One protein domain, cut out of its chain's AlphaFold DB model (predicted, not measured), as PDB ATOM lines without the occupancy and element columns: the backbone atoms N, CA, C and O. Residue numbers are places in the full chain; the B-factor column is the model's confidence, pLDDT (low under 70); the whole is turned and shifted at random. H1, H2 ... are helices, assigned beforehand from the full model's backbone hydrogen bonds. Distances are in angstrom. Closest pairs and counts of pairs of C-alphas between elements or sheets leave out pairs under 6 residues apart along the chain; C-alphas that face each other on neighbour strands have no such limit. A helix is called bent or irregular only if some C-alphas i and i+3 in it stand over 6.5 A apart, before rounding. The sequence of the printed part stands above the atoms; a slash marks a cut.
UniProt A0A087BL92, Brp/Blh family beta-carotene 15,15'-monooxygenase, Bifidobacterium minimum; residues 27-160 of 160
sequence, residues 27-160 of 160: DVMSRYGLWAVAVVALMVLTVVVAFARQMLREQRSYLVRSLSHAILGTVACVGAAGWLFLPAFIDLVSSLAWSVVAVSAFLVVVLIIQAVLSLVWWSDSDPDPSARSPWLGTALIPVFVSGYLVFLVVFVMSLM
ATOM      1  N   ASP A  27     -34.763  22.797 -26.581       56.94
ATOM      2  CA  ASP A  27     -34.045  21.571 -26.164       56.94
ATOM      3  C   ASP A  27     -33.671  20.521 -27.228       56.94
ATOM      4  O   ASP A  27     -32.739  19.742 -27.016       56.94
ATOM      5  N   VAL A  28     -34.367  20.434 -28.363       55.12
ATOM      6  CA  VAL A  28     -34.078  19.388 -29.372       55.12
ATOM      7  C   VAL A  28     -32.778  19.659 -30.131       55.12
ATOM      8  O   VAL A  28     -31.959  18.754 -30.289       55.12
ATOM      9  N   MET A  29     -32.531  20.922 -30.490       55.66
ATOM     10  CA  MET A  29     -31.283  21.370 -31.121       55.66
ATOM     11  C   MET A  29     -30.069  21.108 -30.215       55.66
ATOM     12  O   MET A  29     -29.018  20.667 -30.681       55.66
ATOM     13  N   SER A  30     -30.241  21.294 -28.898       67.12
ATOM     14  CA  SER A  30     -29.210  21.017 -27.892       67.12
ATOM     15  C   SER A  30     -28.767  19.548 -27.900       67.12
ATOM     16  O   SER A  30     -27.573  19.267 -27.812       67.12
ATOM     17  N   ARG A  31     -29.693  18.595 -28.083       74.25
ATOM     18  CA  ARG A  31     -29.383  17.153 -28.048       74.25
ATOM     19  C   ARG A  31     -28.582  16.690 -29.262       74.25
ATOM     20  O   ARG A  31     -27.585  15.987 -29.091       74.25
ATOM     21  N   TYR A  32     -28.980  17.092 -30.471       81.69
ATOM     22  CA  TYR A  32     -28.224  16.754 -31.682       81.69
ATOM     23  C   TYR A  32     -26.868  17.471 -31.720       81.69
ATOM     24  O   TYR A  32     -25.864  16.863 -32.089       81.69
ATOM     25  N   GLY A  33     -26.818  18.726 -31.259       82.81
ATOM     26  CA  GLY A  33     -25.571  19.477 -31.111       82.81
ATOM     27  C   GLY A  33     -24.606  18.829 -30.115       82.81
ATOM     28  O   GLY A  33     -23.431  18.649 -30.426       82.81
ATOM     29  N   LEU A  34     -25.096  18.398 -28.947       85.62
ATOM     30  CA  LEU A  34     -24.284  17.701 -27.946       85.62
ATOM     31  C   LEU A  34     -23.730  16.376 -28.485       85.62
ATOM     32  O   LEU A  34     -22.571  16.047 -28.238       85.62
ATOM     33  N   TRP A  35     -24.534  15.635 -29.252       86.25
ATOM     34  CA  TRP A  35     -24.079  14.410 -29.904       86.25
ATOM     35  C   TRP A  35     -22.983  14.685 -30.941       86.25
ATOM     36  O   TRP A  35     -21.955  14.009 -30.927       86.25
ATOM     37  N   ALA A  36     -23.141  15.710 -31.784       87.06
ATOM     38  CA  ALA A  36     -22.113  16.108 -32.748       87.06
ATOM     39  C   ALA A  36     -20.797  16.496 -32.054       87.06
ATOM     40  O   ALA A  36     -19.723  16.054 -32.462       87.06
ATOM     41  N   VAL A  37     -20.875  17.264 -30.963       89.25
ATOM     42  CA  VAL A  37     -19.703  17.617 -30.148       89.25
ATOM     43  C   VAL A  37     -19.054  16.366 -29.557       89.25
ATOM     44  O   VAL A  37     -17.832  16.243 -29.607       89.25
ATOM     45  N   ALA A  38     -19.840  15.413 -29.049       88.19
ATOM     46  CA  ALA A  38     -19.320  14.154 -28.522       88.19
ATOM     47  C   ALA A  38     -18.597  13.331 -29.601       88.19
ATOM     48  O   ALA A  38     -17.504  12.827 -29.352       88.19
ATOM     49  N   VAL A  39     -19.157  13.245 -30.810       88.56
ATOM     50  CA  VAL A  39     -18.530  12.586 -31.968       88.56
ATOM     51  C   VAL A  39     -17.184  13.221 -32.307       88.56
ATOM     52  O   VAL A  39     -16.181  12.512 -32.414       88.56
ATOM     53  N   VAL A  40     -17.136  14.550 -32.425       89.56
ATOM     54  CA  VAL A  40     -15.897  15.281 -32.729       89.56
ATOM     55  C   VAL A  40     -14.874  15.102 -31.608       89.56
ATOM     56  O   VAL A  40     -13.714  14.799 -31.882       89.56
ATOM     57  N   ALA A  41     -15.295  15.218 -30.346       89.12
ATOM     58  CA  ALA A  41     -14.427  15.040 -29.188       89.12
ATOM     59  C   ALA A  41     -13.831  13.626 -29.128       89.12
ATOM     60  O   ALA A  41     -12.629  13.479 -28.907       89.12
ATOM     61  N   LEU A  42     -14.637  12.589 -29.384       89.44
ATOM     62  CA  LEU A  42     -14.161  11.208 -29.472       89.44
ATOM     63  C   LEU A  42     -13.159  11.036 -30.614       89.44
ATOM     64  O   LEU A  42     -12.140  10.367 -30.439       89.44
ATOM     65  N   MET A  43     -13.400  11.665 -31.764       89.12
ATOM     66  CA  MET A  43     -12.497  11.556 -32.906       89.12
ATOM     67  C   MET A  43     -11.147  12.225 -32.630       89.12
ATOM     68  O   MET A  43     -10.099  11.613 -32.840       89.12
ATOM     69  N   VAL A  44     -11.164  13.431 -32.057       91.00
ATOM     70  CA  VAL A  44      -9.956  14.142 -31.612       91.00
ATOM     71  C   VAL A  44      -9.205  13.330 -30.561       91.00
ATOM     72  O   VAL A  44      -8.003  13.108 -30.705       91.00
ATOM     73  N   LEU A  45      -9.905  12.829 -29.537       90.12
ATOM     74  CA  LEU A  45      -9.309  11.998 -28.491       90.12
ATOM     75  C   LEU A  45      -8.611  10.778 -29.091       90.12
ATOM     76  O   LEU A  45      -7.487  10.454 -28.711       90.12
ATOM     77  N   THR A  46      -9.249  10.117 -30.054       87.12
ATOM     78  CA  THR A  46      -8.690   8.910 -30.654       87.12
ATOM     79  C   THR A  46      -7.439   9.208 -31.477       87.12
ATOM     80  O   THR A  46      -6.453   8.478 -31.377       87.12
ATOM     81  N   VAL A  47      -7.442  10.306 -32.235       88.56
ATOM     82  CA  VAL A  47      -6.262  10.784 -32.969       88.56
ATOM     83  C   VAL A  47      -5.114  11.078 -32.000       88.56
ATOM     84  O   VAL A  47      -4.010  10.568 -32.190       88.56
ATOM     85  N   VAL A  48      -5.374  11.823 -30.921       89.88
ATOM     86  CA  VAL A  48      -4.367  12.145 -29.895       89.88
ATOM     87  C   VAL A  48      -3.801  10.875 -29.258       89.88
ATOM     88  O   VAL A  48      -2.584  10.728 -29.164       89.88
ATOM     89  N   VAL A  49      -4.655   9.923 -28.872       87.50
ATOM     90  CA  VAL A  49      -4.226   8.643 -28.283       87.50
ATOM     91  C   VAL A  49      -3.412   7.815 -29.280       87.50
ATOM     92  O   VAL A  49      -2.400   7.227 -28.896       87.50
ATOM     93  N   ALA A  50      -3.808   7.770 -30.556       85.81
ATOM     94  CA  ALA A  50      -3.068   7.061 -31.597       85.81
ATOM     95  C   ALA A  50      -1.654   7.636 -31.763       85.81
ATOM     96  O   ALA A  50      -0.682   6.878 -31.745       85.81
ATOM     97  N   PHE A  51      -1.525   8.964 -31.828       83.31
ATOM     98  CA  PHE A  51      -0.228   9.637 -31.884       83.31
ATOM     99  C   PHE A  51       0.595   9.440 -30.608       83.31
ATOM    100  O   PHE A  51       1.781   9.133 -30.690       83.31
ATOM    101  N   ALA A  52      -0.010   9.549 -29.425       86.00
ATOM    102  CA  ALA A  52       0.688   9.347 -28.157       86.00
ATOM    103  C   ALA A  52       1.268   7.928 -28.049       86.00
ATOM    104  O   ALA A  52       2.449   7.753 -27.748       86.00
ATOM    105  N   ARG A  53       0.477   6.901 -28.390       83.25
ATOM    106  CA  ARG A  53       0.937   5.500 -28.441       83.25
ATOM    107  C   ARG A  53       2.105   5.301 -29.398       83.25
ATOM    108  O   ARG A  53       2.947   4.437 -29.175       83.25
ATOM    109  N   GLN A  54       2.129   6.070 -30.476       76.25
ATOM    110  CA  GLN A  54       3.193   6.026 -31.461       76.25
ATOM    111  C   GLN A  54       4.460   6.761 -31.015       76.25
ATOM    112  O   GLN A  54       5.559   6.322 -31.345       76.25
ATOM    113  N   MET A  55       4.323   7.836 -30.240       78.50
ATOM    114  CA  MET A  55       5.446   8.556 -29.633       78.50
ATOM    115  C   MET A  55       6.126   7.747 -28.523       78.50
ATOM    116  O   MET A  55       7.322   7.902 -28.312       78.50
ATOM    117  N   LEU A  56       5.392   6.845 -27.868       80.12
ATOM    118  CA  LEU A  56       5.914   5.934 -26.846       80.12
ATOM    119  C   LEU A  56       6.690   4.723 -27.417       80.12
ATOM    120  O   LEU A  56       7.121   3.871 -26.646       80.12
ATOM    121  N   ARG A  57       6.851   4.600 -28.746       72.25
ATOM    122  CA  ARG A  57       7.593   3.495 -29.388       72.25
ATOM    123  C   ARG A  57       8.978   3.935 -29.868       72.25
ATOM    124  O   ARG A  57       9.102   4.938 -30.564       72.25
ATOM    125  N   GLU A  58       9.992   3.116 -29.586       63.84
ATOM    126  CA  GLU A  58      11.404   3.398 -29.902       63.84
ATOM    127  C   GLU A  58      11.815   3.095 -31.361       63.84
ATOM    128  O   GLU A  58      12.742   3.721 -31.865       63.84
ATOM    129  N   GLN A  59      11.122   2.206 -32.092       56.31
ATOM    130  CA  GLN A  59      11.397   1.936 -33.519       56.31
ATOM    131  C   GLN A  59      10.241   2.369 -34.441       56.31
ATOM    132  O   GLN A  59       9.106   1.904 -34.307       56.31
ATOM    133  N   ARG A  60      10.535   3.264 -35.399       59.03
ATOM    134  CA  ARG A  60       9.562   3.911 -36.303       59.03
ATOM    135  C   ARG A  60       9.697   3.439 -37.753       59.03
ATOM    136  O   ARG A  60      10.319   4.113 -38.564       59.03
ATOM    137  N   SER A  61       9.060   2.332 -38.113       60.44
ATOM    138  CA  SER A  61       9.048   1.857 -39.513       60.44
ATOM    139  C   SER A  61       7.648   1.669 -40.110       60.44
ATOM    140  O   SER A  61       7.512   1.601 -41.326       60.44
ATOM    141  N   TYR A  62       6.577   1.696 -39.303       63.34
ATOM    142  CA  TYR A  62       5.206   1.415 -39.782       63.34
ATOM    143  C   TYR A  62       4.137   2.378 -39.239       63.34
ATOM    144  O   TYR A  62       2.966   2.018 -39.089       63.34
ATOM    145  N   LEU A  63       4.545   3.616 -38.948       72.38
ATOM    146  CA  LEU A  63       3.727   4.640 -38.291       72.38
ATOM    147  C   LEU A  63       2.404   4.909 -39.023       72.38
ATOM    148  O   LEU A  63       1.326   4.801 -38.442       72.38
ATOM    149  N   VAL A  64       2.491   5.214 -40.319       77.75
ATOM    150  CA  VAL A  64       1.341   5.634 -41.128       77.75
ATOM    151  C   VAL A  64       0.328   4.500 -41.269       77.75
ATOM    152  O   VAL A  64      -0.855   4.707 -41.038       77.75
ATOM    153  N   ARG A  65       0.782   3.270 -41.543       80.00
ATOM    154  CA  ARG A  65      -0.113   2.113 -41.713       80.00
ATOM    155  C   ARG A  65      -0.870   1.779 -40.425       80.00
ATOM    156  O   ARG A  65      -2.083   1.590 -40.464       80.00
ATOM    157  N   SER A  66      -0.186   1.758 -39.278       79.06
ATOM    158  CA  SER A  66      -0.847   1.507 -37.990       79.06
ATOM    159  C   SER A  66      -1.824   2.621 -37.607       79.06
ATOM    160  O   SER A  66      -2.841   2.332 -36.979       79.06
ATOM    161  N   LEU A  67      -1.514   3.873 -37.957       81.69
ATOM    162  CA  LEU A  67      -2.383   5.016 -37.692       81.69
ATOM    163  C   LEU A  67      -3.646   4.949 -38.551       81.69
ATOM    164  O   LEU A  67      -4.744   5.061 -38.015       81.69
ATOM    165  N   SER A  68      -3.505   4.678 -39.850       85.94
ATOM    166  CA  SER A  68      -4.642   4.543 -40.763       85.94
ATOM    167  C   SER A  68      -5.598   3.440 -40.317       85.94
ATOM    168  O   SER A  68      -6.799   3.677 -40.257       85.94
ATOM    169  N   HIS A  69      -5.096   2.263 -39.925       81.12
ATOM    170  CA  HIS A  69      -5.963   1.190 -39.425       81.12
ATOM    171  C   HIS A  69      -6.698   1.571 -38.133       81.12
ATOM    172  O   HIS A  69      -7.883   1.272 -37.996       81.12
ATOM    173  N   ALA A  70      -6.021   2.252 -37.202       85.94
ATOM    174  CA  ALA A  70      -6.646   2.700 -35.962       85.94
ATOM    175  C   ALA A  70      -7.736   3.751 -36.223       85.94
ATOM    176  O   ALA A  70      -8.845   3.610 -35.715       85.94
ATOM    177  N   ILE A  71      -7.442   4.759 -37.051       87.94
ATOM    178  CA  ILE A  71      -8.384   5.840 -37.369       87.94
ATOM    179  C   ILE A  71      -9.582   5.314 -38.161       87.94
ATOM    180  O   ILE A  71     -10.714   5.667 -37.853       87.94
ATOM    181  N   LEU A  72      -9.368   4.443 -39.151       88.19
ATOM    182  CA  LEU A  72     -10.467   3.864 -39.928       88.19
ATOM    183  C   LEU A  72     -11.414   3.049 -39.040       88.19
ATOM    184  O   LEU A  72     -12.630   3.204 -39.143       88.19
ATOM    185  N   GLY A  73     -10.871   2.241 -38.124       87.31
ATOM    186  CA  GLY A  73     -11.681   1.498 -37.158       87.31
ATOM    187  C   GLY A  73     -12.501   2.418 -36.252       87.31
ATOM    188  O   GLY A  73     -13.667   2.144 -35.979       87.31
ATOM    189  N   THR A  74     -11.935   3.546 -35.820       88.25
ATOM    190  CA  THR A  74     -12.622   4.461 -34.899       88.25
ATOM    191  C   THR A  74     -13.663   5.310 -35.610       88.25
ATOM    192  O   THR A  74     -14.765   5.474 -35.090       88.25
ATOM    193  N   VAL A  75     -13.364   5.775 -36.827       90.56
ATOM    194  CA  VAL A  75     -14.327   6.458 -37.699       90.56
ATOM    195  C   VAL A  75     -15.520   5.553 -37.976       90.56
ATOM    196  O   VAL A  75     -16.653   6.014 -37.855       90.56
ATOM    197  N   ALA A  76     -15.285   4.272 -38.273       90.50
ATOM    198  CA  ALA A  76     -16.354   3.304 -38.467       90.50
ATOM    199  C   ALA A  76     -17.185   3.122 -37.181       90.50
ATOM    200  O   ALA A  76     -18.397   3.312 -37.203       90.50
ATOM    201  N   CYS A  77     -16.559   2.862 -36.029       88.88
ATOM    202  CA  CYS A  77     -17.284   2.696 -34.762       88.88
ATOM    203  C   CYS A  77     -18.148   3.911 -34.385       88.88
ATOM    204  O   CYS A  77     -19.269   3.749 -33.908       88.88
ATOM    205  N   VAL A  78     -17.646   5.127 -34.595       90.00
ATOM    206  CA  VAL A  78     -18.402   6.349 -34.292       90.00
ATOM    207  C   VAL A  78     -19.508   6.589 -35.323       90.00
ATOM    208  O   VAL A  78     -20.611   6.978 -34.945       90.00
ATOM    209  N   GLY A  79     -19.270   6.270 -36.599       89.81
ATOM    210  CA  GLY A  79     -20.300   6.322 -37.637       89.81
ATOM    211  C   GLY A  79     -21.445   5.355 -37.354       89.81
ATOM    212  O   GLY A  79     -22.611   5.707 -37.531       89.81
ATOM    213  N   ALA A  80     -21.132   4.180 -36.797       90.06
ATOM    214  CA  ALA A  80     -22.126   3.194 -36.398       90.06
ATOM    215  C   ALA A  80     -23.142   3.762 -35.384       90.06
ATOM    216  O   ALA A  80     -24.321   3.421 -35.437       90.06
ATOM    217  N   ALA A  81     -22.721   4.677 -34.503       89.44
ATOM    218  CA  ALA A  81     -23.621   5.343 -33.562       89.44
ATOM    219  C   ALA A  81     -24.632   6.280 -34.252       89.44
ATOM    220  O   ALA A  81     -25.694   6.546 -33.694       89.44
ATOM    221  N   GLY A  82     -24.347   6.750 -35.472       86.06
ATOM    222  CA  GLY A  82     -25.265   7.574 -36.266       86.06
ATOM    223  C   GLY A  82     -26.542   6.834 -36.689       86.06
ATOM    224  O   GLY A  82     -27.580   7.456 -36.905       86.06
ATOM    225  N   TRP A  83     -26.521   5.498 -36.695       88.38
ATOM    226  CA  TRP A  83     -27.712   4.682 -36.952       88.38
ATOM    227  C   TRP A  83     -28.781   4.775 -35.859       88.38
ATOM    228  O   TRP A  83     -29.934   4.434 -36.110       88.38
ATOM    229  N   LEU A  84     -28.449   5.291 -34.672       88.88
ATOM    230  CA  LEU A  84     -29.436   5.542 -33.615       88.88
ATOM    231  C   LEU A  84     -30.505   6.565 -34.037       88.88
ATOM    232  O   LEU A  84     -31.591   6.582 -33.464       88.88
ATOM    233  N   PHE A  85     -30.226   7.381 -35.058       86.25
ATOM    234  CA  PHE A  85     -31.153   8.378 -35.600       86.25
ATOM    235  C   PHE A  85     -32.030   7.854 -36.741       86.25
ATOM    236  O   PHE A  85     -32.835   8.608 -37.287       86.25
ATOM    237  N   LEU A  86     -31.921   6.568 -37.088       86.44
ATOM    238  CA  LEU A  86     -32.717   5.963 -38.152       86.44
ATOM    239  C   LEU A  86     -34.241   6.088 -37.934       86.44
ATOM    240  O   LEU A  86     -34.921   6.414 -38.902       86.44
ATOM    241  N   PRO A  87     -34.802   5.910 -36.717       86.31
ATOM    242  CA  PRO A  87     -36.237   6.108 -36.498       86.31
ATOM    243  C   PRO A  87     -36.688   7.537 -36.827       86.31
ATOM    244  O   PRO A  87     -37.634   7.722 -37.582       86.31
ATOM    245  N   ALA A  88     -35.939   8.542 -36.360       84.81
ATOM    246  CA  ALA A  88     -36.225   9.948 -36.649       84.81
ATOM    247  C   ALA A  88     -36.118  10.268 -38.151       84.81
ATOM    248  O   ALA A  88     -36.887  11.066 -38.680       84.81
ATOM    249  N   PHE A  89     -35.185   9.624 -38.857       84.31
ATOM    250  CA  PHE A  89     -35.084   9.729 -40.310       84.31
ATOM    251  C   PHE A  89     -36.302   9.121 -41.025       84.31
ATOM    252  O   PHE A  89     -36.813   9.722 -41.966       84.31
ATOM    253  N   ILE A  90     -36.793   7.959 -40.582       84.31
ATOM    254  CA  ILE A  90     -37.981   7.313 -41.165       84.31
ATOM    255  C   ILE A  90     -39.222   8.194 -40.980       84.31
ATOM    256  O   ILE A  90     -39.970   8.399 -41.939       84.31
ATOM    257  N   ASP A  91     -39.397   8.769 -39.789       84.81
ATOM    258  CA  ASP A  91     -40.492   9.702 -39.509       84.81
ATOM    259  C   ASP A  91     -40.421  10.919 -40.442       84.81
ATOM    260  O   ASP A  91     -41.432  11.338 -41.007       84.81
ATOM    261  N   LEU A  92     -39.217  11.438 -40.701       81.75
ATOM    262  CA  LEU A  92     -39.023  12.553 -41.622       81.75
ATOM    263  C   LEU A  92     -39.389  12.177 -43.066       81.75
ATOM    264  O   LEU A  92     -40.109  12.925 -43.728       81.75
ATOM    265  N   VAL A  93     -38.948  11.015 -43.557       79.25
ATOM    266  CA  VAL A  93     -39.275  10.522 -44.912       79.25
ATOM    267  C   VAL A  93     -40.779  10.310 -45.093       79.25
ATOM    268  O   VAL A  93     -41.300  10.547 -46.183       79.25
ATOM    269  N   SER A  94     -41.494   9.944 -44.026       78.94
ATOM    270  CA  SER A  94     -42.947   9.745 -44.068       78.94
ATOM    271  C   SER A  94     -43.741  11.028 -44.360       78.94
ATOM    272  O   SER A  94     -44.852  10.952 -44.880       78.94
ATOM    273  N   SER A  95     -43.157  12.206 -44.108       79.50
ATOM    274  CA  SER A  95     -43.778  13.505 -44.415       79.50
ATOM    275  C   SER A  95     -43.928  13.789 -45.919       79.50
ATOM    276  O   SER A  95     -44.633  14.725 -46.291       79.50
ATOM    277  N   LEU A  96     -43.273  13.000 -46.787       74.44
ATOM    278  CA  LEU A  96     -43.295  13.112 -48.255       74.44
ATOM    279  C   LEU A  96     -42.925  14.497 -48.821       74.44
ATOM    280  O   LEU A  96     -43.180  14.786 -49.992       74.44
ATOM    281  N   ALA A  97     -42.283  15.353 -48.025       81.94
ATOM    282  CA  ALA A  97     -41.753  16.616 -48.512       81.94
ATOM    283  C   ALA A  97     -40.697  16.356 -49.602       81.94
ATOM    284  O   ALA A  97     -39.775  15.559 -49.415       81.94
ATOM    285  N   TRP A  98     -40.806  17.051 -50.739       77.94
ATOM    286  CA  TRP A  98     -39.901  16.875 -51.885       77.94
ATOM    287  C   TRP A  98     -38.417  17.011 -51.515       77.94
ATOM    288  O   TRP A  98     -37.585  16.276 -52.046       77.94
ATOM    289  N   SER A  99     -38.086  17.902 -50.574       75.88
ATOM    290  CA  SER A  99     -36.729  18.068 -50.035       75.88
ATOM    291  C   SER A  99     -36.224  16.802 -49.342       75.88
ATOM    292  O   SER A  99     -35.099  16.371 -49.580       75.88
ATOM    293  N   VAL A 100     -37.070  16.163 -48.538       77.88
ATOM    294  CA  VAL A 100     -36.735  14.934 -47.816       77.88
ATOM    295  C   VAL A 100     -36.588  13.758 -48.780       77.88
ATOM    296  O   VAL A 100     -35.661  12.964 -48.635       77.88
ATOM    297  N   VAL A 101     -37.454  13.665 -49.795       81.44
ATOM    298  CA  VAL A 101     -37.372  12.622 -50.831       81.44
ATOM    299  C   VAL A 101     -36.097  12.761 -51.669       81.44
ATOM    300  O   VAL A 101     -35.420  11.772 -51.933       81.44
ATOM    301  N   ALA A 102     -35.725  13.982 -52.060       83.88
ATOM    302  CA  ALA A 102     -34.495  14.217 -52.816       83.88
ATOM    303  C   ALA A 102     -33.246  13.829 -52.006       83.88
ATOM    304  O   ALA A 102     -32.334  13.175 -52.518       83.88
ATOM    305  N   VAL A 103     -33.223  14.191 -50.723       81.50
ATOM    306  CA  VAL A 103     -32.114  13.886 -49.815       81.50
ATOM    307  C   VAL A 103     -32.028  12.385 -49.531       81.50
ATOM    308  O   VAL A 103     -30.935  11.820 -49.565       81.50
ATOM    309  N   SER A 104     -33.155  11.709 -49.304       79.94
ATOM    310  CA  SER A 104     -33.170  10.260 -49.089       79.94
ATOM    311  C   SER A 104     -32.737   9.488 -50.338       79.94
ATOM    312  O   SER A 104     -31.941   8.556 -50.228       79.94
ATOM    313  N   ALA A 105     -33.155   9.916 -51.533       85.88
ATOM    314  CA  ALA A 105     -32.674   9.348 -52.790       85.88
ATOM    315  C   ALA A 105     -31.152   9.510 -52.943       85.88
ATOM    316  O   ALA A 105     -30.459   8.553 -53.293       85.88
ATOM    317  N   PHE A 106     -30.610  10.686 -52.610       87.19
ATOM    318  CA  PHE A 106     -29.165  10.918 -52.602       87.19
ATOM    319  C   PHE A 106     -28.432   9.979 -51.630       87.19
ATOM    320  O   PHE A 106     -27.423   9.381 -52.004       87.19
ATOM    321  N   LEU A 107     -28.961   9.777 -50.418       86.00
ATOM    322  CA  LEU A 107     -28.398   8.822 -49.456       86.00
ATOM    323  C   LEU A 107     -28.341   7.400 -50.017       86.00
ATOM    324  O   LEU A 107     -27.321   6.728 -49.876       86.00
ATOM    325  N   VAL A 108     -29.409   6.947 -50.677       87.81
ATOM    326  CA  VAL A 108     -29.458   5.619 -51.303       87.81
ATOM    327  C   VAL A 108     -28.396   5.490 -52.393       87.81
ATOM    328  O   VAL A 108     -27.692   4.484 -52.439       87.81
ATOM    329  N   VAL A 109     -28.210   6.515 -53.227       91.38
ATOM    330  CA  VAL A 109     -27.149   6.521 -54.246       91.38
ATOM    331  C   VAL A 109     -25.768   6.415 -53.599       91.38
ATOM    332  O   VAL A 109     -24.954   5.595 -54.022       91.38
ATOM    333  N   VAL A 110     -25.507   7.178 -52.536       89.44
ATOM    334  CA  VAL A 110     -24.233   7.108 -51.805       89.44
ATOM    335  C   VAL A 110     -24.018   5.728 -51.175       89.44
ATOM    336  O   VAL A 110     -22.897   5.219 -51.206       89.44
ATOM    337  N   LEU A 111     -25.068   5.089 -50.650       89.00
ATOM    338  CA  LEU A 111     -25.005   3.718 -50.133       89.00
ATOM    339  C   LEU A 111     -24.663   2.704 -51.227       89.00
ATOM    340  O   LEU A 111     -23.830   1.827 -51.001       89.00
ATOM    341  N   ILE A 112     -25.255   2.840 -52.415       90.88
ATOM    342  CA  ILE A 112     -24.950   1.980 -53.564       90.88
ATOM    343  C   ILE A 112     -23.491   2.162 -53.984       90.88
ATOM    344  O   ILE A 112     -22.779   1.174 -54.149       90.88
ATOM    345  N   ILE A 113     -23.016   3.406 -54.099       91.44
ATOM    346  CA  ILE A 113     -21.614   3.698 -54.432       91.44
ATOM    347  C   ILE A 113     -20.682   3.063 -53.398       91.44
ATOM    348  O   ILE A 113     -19.723   2.390 -53.764       91.44
ATOM    349  N   GLN A 114     -20.981   3.218 -52.108       88.62
ATOM    350  CA  GLN A 114     -20.207   2.610 -51.028       88.62
ATOM    351  C   GLN A 114     -20.193   1.076 -51.092       88.62
ATOM    352  O   GLN A 114     -19.144   0.469 -50.887       88.62
ATOM    353  N   ALA A 115     -21.322   0.448 -51.425       88.06
ATOM    354  CA  ALA A 115     -21.395  -0.995 -51.627       88.06
ATOM    355  C   ALA A 115     -20.546  -1.443 -52.827       88.06
ATOM    356  O   ALA A 115     -19.786  -2.401 -52.713       88.06
ATOM    357  N   VAL A 116     -20.600  -0.723 -53.951       89.56
ATOM    358  CA  VAL A 116     -19.769  -1.014 -55.132       89.56
ATOM    359  C   VAL A 116     -18.284  -0.860 -54.805       89.56
ATOM    360  O   VAL A 116     -17.499  -1.753 -55.113       89.56
ATOM    361  N   LEU A 117     -17.894   0.219 -54.122       88.94
ATOM    362  CA  LEU A 117     -16.513   0.421 -53.680       88.94
ATOM    363  C   LEU A 117     -16.052  -0.689 -52.731       88.94
ATOM    364  O   LEU A 117     -14.920  -1.148 -52.840       88.94
ATOM    365  N   SER A 118     -16.928  -1.169 -51.845       87.62
ATOM    366  CA  SER A 118     -16.633  -2.316 -50.984       87.62
ATOM    367  C   SER A 118     -16.385  -3.598 -51.777       87.62
ATOM    368  O   SER A 118     -15.541  -4.397 -51.374       87.62
ATOM    369  N   LEU A 119     -17.116  -3.813 -52.874       86.50
ATOM    370  CA  LEU A 119     -16.934  -4.977 -53.743       86.50
ATOM    371  C   LEU A 119     -15.616  -4.895 -54.516       86.50
ATOM    372  O   LEU A 119     -14.884  -5.881 -54.558       86.50
ATOM    373  N   VAL A 120     -15.289  -3.721 -55.063       88.12
ATOM    374  CA  VAL A 120     -14.000  -3.470 -55.732       88.12
ATOM    375  C   VAL A 120     -12.844  -3.665 -54.754       88.12
ATOM    376  O   VAL A 120     -11.847  -4.306 -55.063       88.12
ATOM    377  N   TRP A 121     -12.982  -3.168 -53.526       85.19
ATOM    378  CA  TRP A 121     -11.926  -3.319 -52.534       85.19
ATOM    379  C   TRP A 121     -11.758  -4.774 -52.085       85.19
ATOM    380  O   TRP A 121     -10.639  -5.219 -51.834       85.19
ATOM    381  N   TRP A 122     -12.854  -5.536 -52.022       85.06
ATOM    382  CA  TRP A 122     -12.811  -6.969 -51.743       85.06
ATOM    383  C   TRP A 122     -12.117  -7.761 -52.855       85.06
ATOM    384  O   TRP A 122     -11.358  -8.672 -52.536       85.06
ATOM    385  N   SER A 123     -12.319  -7.411 -54.132       84.44
ATOM    386  CA  SER A 123     -11.653  -8.121 -55.234       84.44
ATOM    387  C   SER A 123     -10.134  -7.950 -55.241       84.44
ATOM    388  O   SER A 123      -9.437  -8.872 -55.649       84.44
ATOM    389  N   ASP A 124      -9.630  -6.813 -54.756       84.06
ATOM    390  CA  ASP A 124      -8.189  -6.529 -54.661       84.06
ATOM    391  C   ASP A 124      -7.567  -6.959 -53.320       84.06
ATOM    392  O   ASP A 124      -6.367  -6.791 -53.095       84.06
ATOM    393  N   SER A 125      -8.373  -7.471 -52.388       79.25
ATOM    394  CA  SER A 125      -7.888  -7.887 -51.075       79.25
ATOM    395  C   SER A 125      -7.248  -9.276 -51.153       79.25
ATOM    396  O   SER A 125      -7.839 -10.192 -51.716       79.25
ATOM    397  N   ASP A 126      -6.087  -9.452 -50.517       82.75
ATOM    398  CA  ASP A 126      -5.457 -10.761 -50.278       82.75
ATOM    399  C   ASP A 126      -5.692 -11.170 -48.807       82.75
ATOM    400  O   ASP A 126      -4.896 -10.827 -47.924       82.75
ATOM    401  N   PRO A 127      -6.866 -11.749 -48.480       77.25
ATOM    402  CA  PRO A 127      -7.231 -12.060 -47.106       77.25
ATOM    403  C   PRO A 127      -6.390 -13.210 -46.544       77.25
ATOM    404  O   PRO A 127      -6.194 -14.233 -47.193       77.25
ATOM    405  N   ASP A 128      -5.968 -13.071 -45.285       80.81
ATOM    406  CA  ASP A 128      -5.249 -14.120 -44.557       80.81
ATOM    407  C   ASP A 128      -6.053 -15.441 -44.572       80.81
ATOM    408  O   ASP A 128      -7.198 -15.454 -44.097       80.81
ATOM    409  N   PRO A 129      -5.478 -16.558 -45.065       77.31
ATOM    410  CA  PRO A 129      -6.151 -17.857 -45.133       77.31
ATOM    411  C   PRO A 129      -6.646 -18.374 -43.776       77.31
ATOM    412  O   PRO A 129      -7.527 -19.231 -43.721       77.31
ATOM    413  N   SER A 130      -6.071 -17.882 -42.674       83.38
ATOM    414  CA  SER A 130      -6.433 -18.270 -41.309       83.38
ATOM    415  C   SER A 130      -7.648 -17.517 -40.748       83.38
ATOM    416  O   SER A 130      -8.229 -17.930 -39.738       83.38
ATOM    417  N   ALA A 131      -8.081 -16.429 -41.393       80.75
ATOM    418  CA  ALA A 131      -9.236 -15.658 -40.958       80.75
ATOM    419  C   ALA A 131     -10.543 -16.372 -41.339       80.75
ATOM    420  O   ALA A 131     -10.822 -16.638 -42.504       80.75
ATOM    421  N   ARG A 132     -11.408 -16.633 -40.351       79.44
ATOM    422  CA  ARG A 132     -12.684 -17.345 -40.566       79.44
ATOM    423  C   ARG A 132     -13.693 -16.564 -41.427       79.44
ATOM    424  O   ARG A 132     -14.523 -17.177 -42.090       79.44
ATOM    425  N   SER A 133     -13.663 -15.228 -41.387       82.25
ATOM    426  CA  SER A 133     -14.598 -14.359 -42.127       82.25
ATOM    427  C   SER A 133     -14.002 -12.971 -42.455       82.25
ATOM    428  O   SER A 133     -14.442 -11.966 -41.892       82.25
ATOM    429  N   PRO A 134     -12.994 -12.887 -43.343       79.69
ATOM    430  CA  PRO A 134     -12.284 -11.639 -43.645       79.69
ATOM    431  C   PRO A 134     -13.138 -10.613 -44.410       79.69
ATOM    432  O   PRO A 134     -12.978  -9.411 -44.220       79.69
ATOM    433  N   TRP A 135     -14.109 -11.080 -45.197       82.75
ATOM    434  CA  TRP A 135     -15.043 -10.238 -45.957       82.75
ATOM    435  C   TRP A 135     -15.958  -9.378 -45.078       82.75
ATOM    436  O   TRP A 135     -16.440  -8.334 -45.517       82.75
ATOM    437  N   LEU A 136     -16.189  -9.800 -43.829       84.06
ATOM    438  CA  LEU A 136     -17.119  -9.140 -42.920       84.06
ATOM    439  C   LEU A 136     -16.673  -7.702 -42.626       84.06
ATOM    440  O   LEU A 136     -17.486  -6.786 -42.665       84.06
ATOM    441  N   GLY A 137     -15.376  -7.492 -42.387       79.81
ATOM    442  CA  GLY A 137     -14.830  -6.159 -42.129       79.81
ATOM    443  C   GLY A 137     -15.025  -5.222 -43.319       79.81
ATOM    444  O   GLY A 137     -15.574  -4.133 -43.157       79.81
ATOM    445  N   THR A 138     -14.645  -5.670 -44.516       83.25
ATOM    446  CA  THR A 138     -14.761  -4.885 -45.752       83.25
ATOM    447  C   THR A 138     -16.211  -4.494 -46.031       83.25
ATOM    448  O   THR A 138     -16.470  -3.336 -46.338       83.25
ATOM    449  N   ALA A 139     -17.162  -5.410 -45.818       84.75
ATOM    450  CA  ALA A 139     -18.588  -5.149 -46.011       84.75
ATOM    451  C   ALA A 139     -19.209  -4.217 -44.949       84.75
ATOM    452  O   ALA A 139     -20.134  -3.466 -45.255       84.75
ATOM    453  N   LEU A 140     -18.729  -4.251 -43.700       86.62
ATOM    454  CA  LEU A 140     -19.295  -3.459 -42.598       86.62
ATOM    455  C   LEU A 140     -18.774  -2.024 -42.530       86.62
ATOM    456  O   LEU A 140     -19.516  -1.149 -42.087       86.62
ATOM    457  N   ILE A 141     -17.542  -1.753 -42.971       87.62
ATOM    458  CA  ILE A 141     -16.971  -0.394 -42.953       87.62
ATOM    459  C   ILE A 141     -17.886   0.632 -43.653       87.62
ATOM    460  O   ILE A 141     -18.209   1.640 -43.021       87.62
ATOM    461  N   PRO A 142     -18.367   0.406 -44.891       86.06
ATOM    462  CA  PRO A 142     -19.239   1.367 -45.560       86.06
ATOM    463  C   PRO A 142     -20.597   1.537 -44.861       86.06
ATOM    464  O   PRO A 142     -21.126   2.642 -44.759       86.06
ATOM    465  N   VAL A 143     -21.153   0.459 -44.299       88.31
ATOM    466  CA  VAL A 143     -22.407   0.525 -43.528       88.31
ATOM    467  C   VAL A 143     -22.225   1.360 -42.264       88.31
ATOM    468  O   VAL A 143     -23.080   2.157 -41.900       88.31
ATOM    469  N   PHE A 144     -21.098   1.220 -41.581       91.06
ATOM    470  CA  PHE A 144     -20.809   2.020 -40.402       91.06
ATOM    471  C   PHE A 144     -20.566   3.490 -40.743       91.06
ATOM    472  O   PHE A 144     -21.087   4.367 -40.059       91.06
ATOM    473  N   VAL A 145     -19.856   3.780 -41.832       89.19
ATOM    474  CA  VAL A 145     -19.617   5.158 -42.285       89.19
ATOM    475  C   VAL A 145     -20.912   5.841 -42.739       89.19
ATOM    476  O   VAL A 145     -21.096   7.033 -42.496       89.19
ATOM    477  N   SER A 146     -21.859   5.121 -43.337       89.06
ATOM    478  CA  SER A 146     -23.116   5.732 -43.780       89.06
ATOM    479  C   SER A 146     -24.030   6.200 -42.643       89.06
ATOM    480  O   SER A 146     -24.857   7.086 -42.866       89.06
ATOM    481  N   GLY A 147     -23.826   5.730 -41.408       89.00
ATOM    482  CA  GLY A 147     -24.532   6.249 -40.234       89.00
ATOM    483  C   GLY A 147     -24.300   7.751 -39.997       89.00
ATOM    484  O   GLY A 147     -25.209   8.441 -39.534       89.00
ATOM    485  N   TYR A 148     -23.146   8.304 -40.404       89.75
ATOM    486  CA  TYR A 148     -22.911   9.757 -40.374       89.75
ATOM    487  C   TYR A 148     -23.880  10.524 -41.271       89.75
ATOM    488  O   TYR A 148     -24.300  11.626 -40.924       89.75
ATOM    489  N   LEU A 149     -24.239   9.947 -42.418       89.00
ATOM    490  CA  LEU A 149     -25.131  10.592 -43.371       89.00
ATOM    491  C   LEU A 149     -26.563  10.643 -42.833       89.00
ATOM    492  O   LEU A 149     -27.224  11.668 -42.970       89.00
ATOM    493  N   VAL A 150     -27.012   9.574 -42.166       87.88
ATOM    494  CA  VAL A 150     -28.322   9.534 -41.495       87.88
ATOM    495  C   VAL A 150     -28.409  10.637 -40.441       87.88
ATOM    496  O   VAL A 150     -29.358  11.420 -40.451       87.88
ATOM    497  N   PHE A 151     -27.390  10.754 -39.580       88.69
ATOM    498  CA  PHE A 151     -27.327  11.839 -38.601       88.69
ATOM    499  C   PHE A 151     -27.333  13.217 -39.269       88.69
ATOM    500  O   PHE A 151     -28.097  14.085 -38.857       88.69
ATOM    501  N   LEU A 152     -26.504  13.422 -40.297       86.81
ATOM    502  CA  LEU A 152     -26.371  14.716 -40.961       86.81
ATOM    503  C   LEU A 152     -27.698  15.176 -41.564       86.81
ATOM    504  O   LEU A 152     -28.055  16.340 -41.421       86.81
ATOM    505  N   VAL A 153     -28.457  14.270 -42.181       84.94
ATOM    506  CA  VAL A 153     -29.775  14.602 -42.730       84.94
ATOM    507  C   VAL A 153     -30.752  14.988 -41.632       84.94
ATOM    508  O   VAL A 153     -31.384  16.034 -41.738       84.94
ATOM    509  N   VAL A 154     -30.846  14.194 -40.562       84.94
ATOM    510  CA  VAL A 154     -31.727  14.515 -39.429       84.94
ATOM    511  C   VAL A 154     -31.330  15.852 -38.796       84.94
ATOM    512  O   VAL A 154     -32.199  16.669 -38.510       84.94
ATOM    513  N   PHE A 155     -30.033  16.115 -38.635       84.56
ATOM    514  CA  PHE A 155     -29.519  17.360 -38.071       84.56
ATOM    515  C   PHE A 155     -29.835  18.579 -38.946       84.56
ATOM    516  O   PHE A 155     -30.374  19.560 -38.445       84.56
ATOM    517  N   VAL A 156     -29.545  18.508 -40.250       82.50
ATOM    518  CA  VAL A 156     -29.815  19.603 -41.197       82.50
ATOM    519  C   VAL A 156     -31.309  19.876 -41.291       82.50
ATOM    520  O   VAL A 156     -31.721  21.025 -41.238       82.50
ATOM    521  N   MET A 157     -32.126  18.832 -41.382       79.38
ATOM    522  CA  MET A 157     -33.578  18.982 -41.493       79.38
ATOM    523  C   MET A 157     -34.208  19.479 -40.191       79.38
ATOM    524  O   MET A 157     -35.245  20.119 -40.238       79.38
ATOM    525  N   SER A 158     -33.567  19.240 -39.043       77.38
ATOM    526  CA  SER A 158     -33.973  19.837 -37.763       77.38
ATOM    527  C   SER A 158     -33.574  21.315 -37.629       77.38
ATOM    528  O   SER A 158     -34.030  21.975 -36.698       77.38
ATOM    529  N   LEU A 159     -32.681  21.820 -38.491       74.56
ATOM    530  CA  LEU A 159     -32.253  23.225 -38.536       74.56
ATOM    531  C   LEU A 159     -33.160  24.091 -39.423       74.56
ATOM    532  O   LEU A 159     -33.181  25.308 -39.248       74.56
ATOM    533  N   MET A 160     -33.847  23.473 -40.387       69.38
ATOM    534  CA  MET A 160     -34.757  24.135 -41.329       69.38
ATOM    535  C   MET A 160     -36.146  24.311 -40.719       69.38
ATOM    536  O   MET A 160     -36.745  25.376 -40.986       69.38
TER     537      MET A 160
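This is residues 27 to 160 of the 160 residues of the protein "Brp/Blh family beta-carotene 15,15'-monooxygenase" of Bifidobacterium minimum (UniProt A0A087BL92). Two helical hairpins cross, with H2a and H4 packed together in the middle, H1 beyond H2a and H3 beyond H4. Between the hairpins the bent helix H2 turns through its short arm H2b, and the loops of residues 56 to 61 and 128 to 133 stick out. The printed part has 134 residues with four named helices, H1 to H4 in order, and no named strand: all helix. It is loose, with a radius of gyration of the C-alphas of 18.0 A, and elongated, spanning 56 by 36 by 20 A.

H1, residues 27 to 55, begins at C-alpha 27 (-34.045, 21.571, -26.164) and is 41.7 A long. H2, residues 63 to 94, was assigned as one helix by its hydrogen bonds but is bent: C-alphas 84 and 87 are 7.4 A apart. Its arms are H2a, residues 63 to 84, 33.5 A, and H2b, residues 87 to 94, 10.7 A. H3, residues 98 to 123, is 37.9 A long. H4, residues 135 to 157, is 34.9 A long and ends at C-alpha 157 (-33.578, 18.982, -41.493); it is irregular, but only just, with C-alphas 139 and 142 6.6 A apart.

H1 and H2a touch as a hairpin at a shallow tilt of 18 degrees; their closest C-alphas, of Ala 50 and Leu 67, are 6.5 A apart. H2a touches H4 with residues 75 to 83 alone, at a steep tilt of 54 degrees; the closest C-alphas, Gly 82 and Gly 147, are 4.2 A apart. H3 and H4 touch as a hairpin at 18 degrees, closest at C-alphas Gln 114 and Pro 142, 5.7 A. H2b touches H3, closest at C-alphas Val 93 and Val 100, 5.9 A. H1 and H3 are apart. Every O i to N i+4 pair is within hydrogen-bond range in H1, H2b and H3, against 14 of 18 in H2a and 14 of 19 in H4.

The C-alphas farthest apart, of Glu 58 and Leu 96, are 58.5 A apart. The printed part has no cut; the link from H3 to H4 is long. Confidence is under 70 at residues 27 to 30, 58 to 62 and 160.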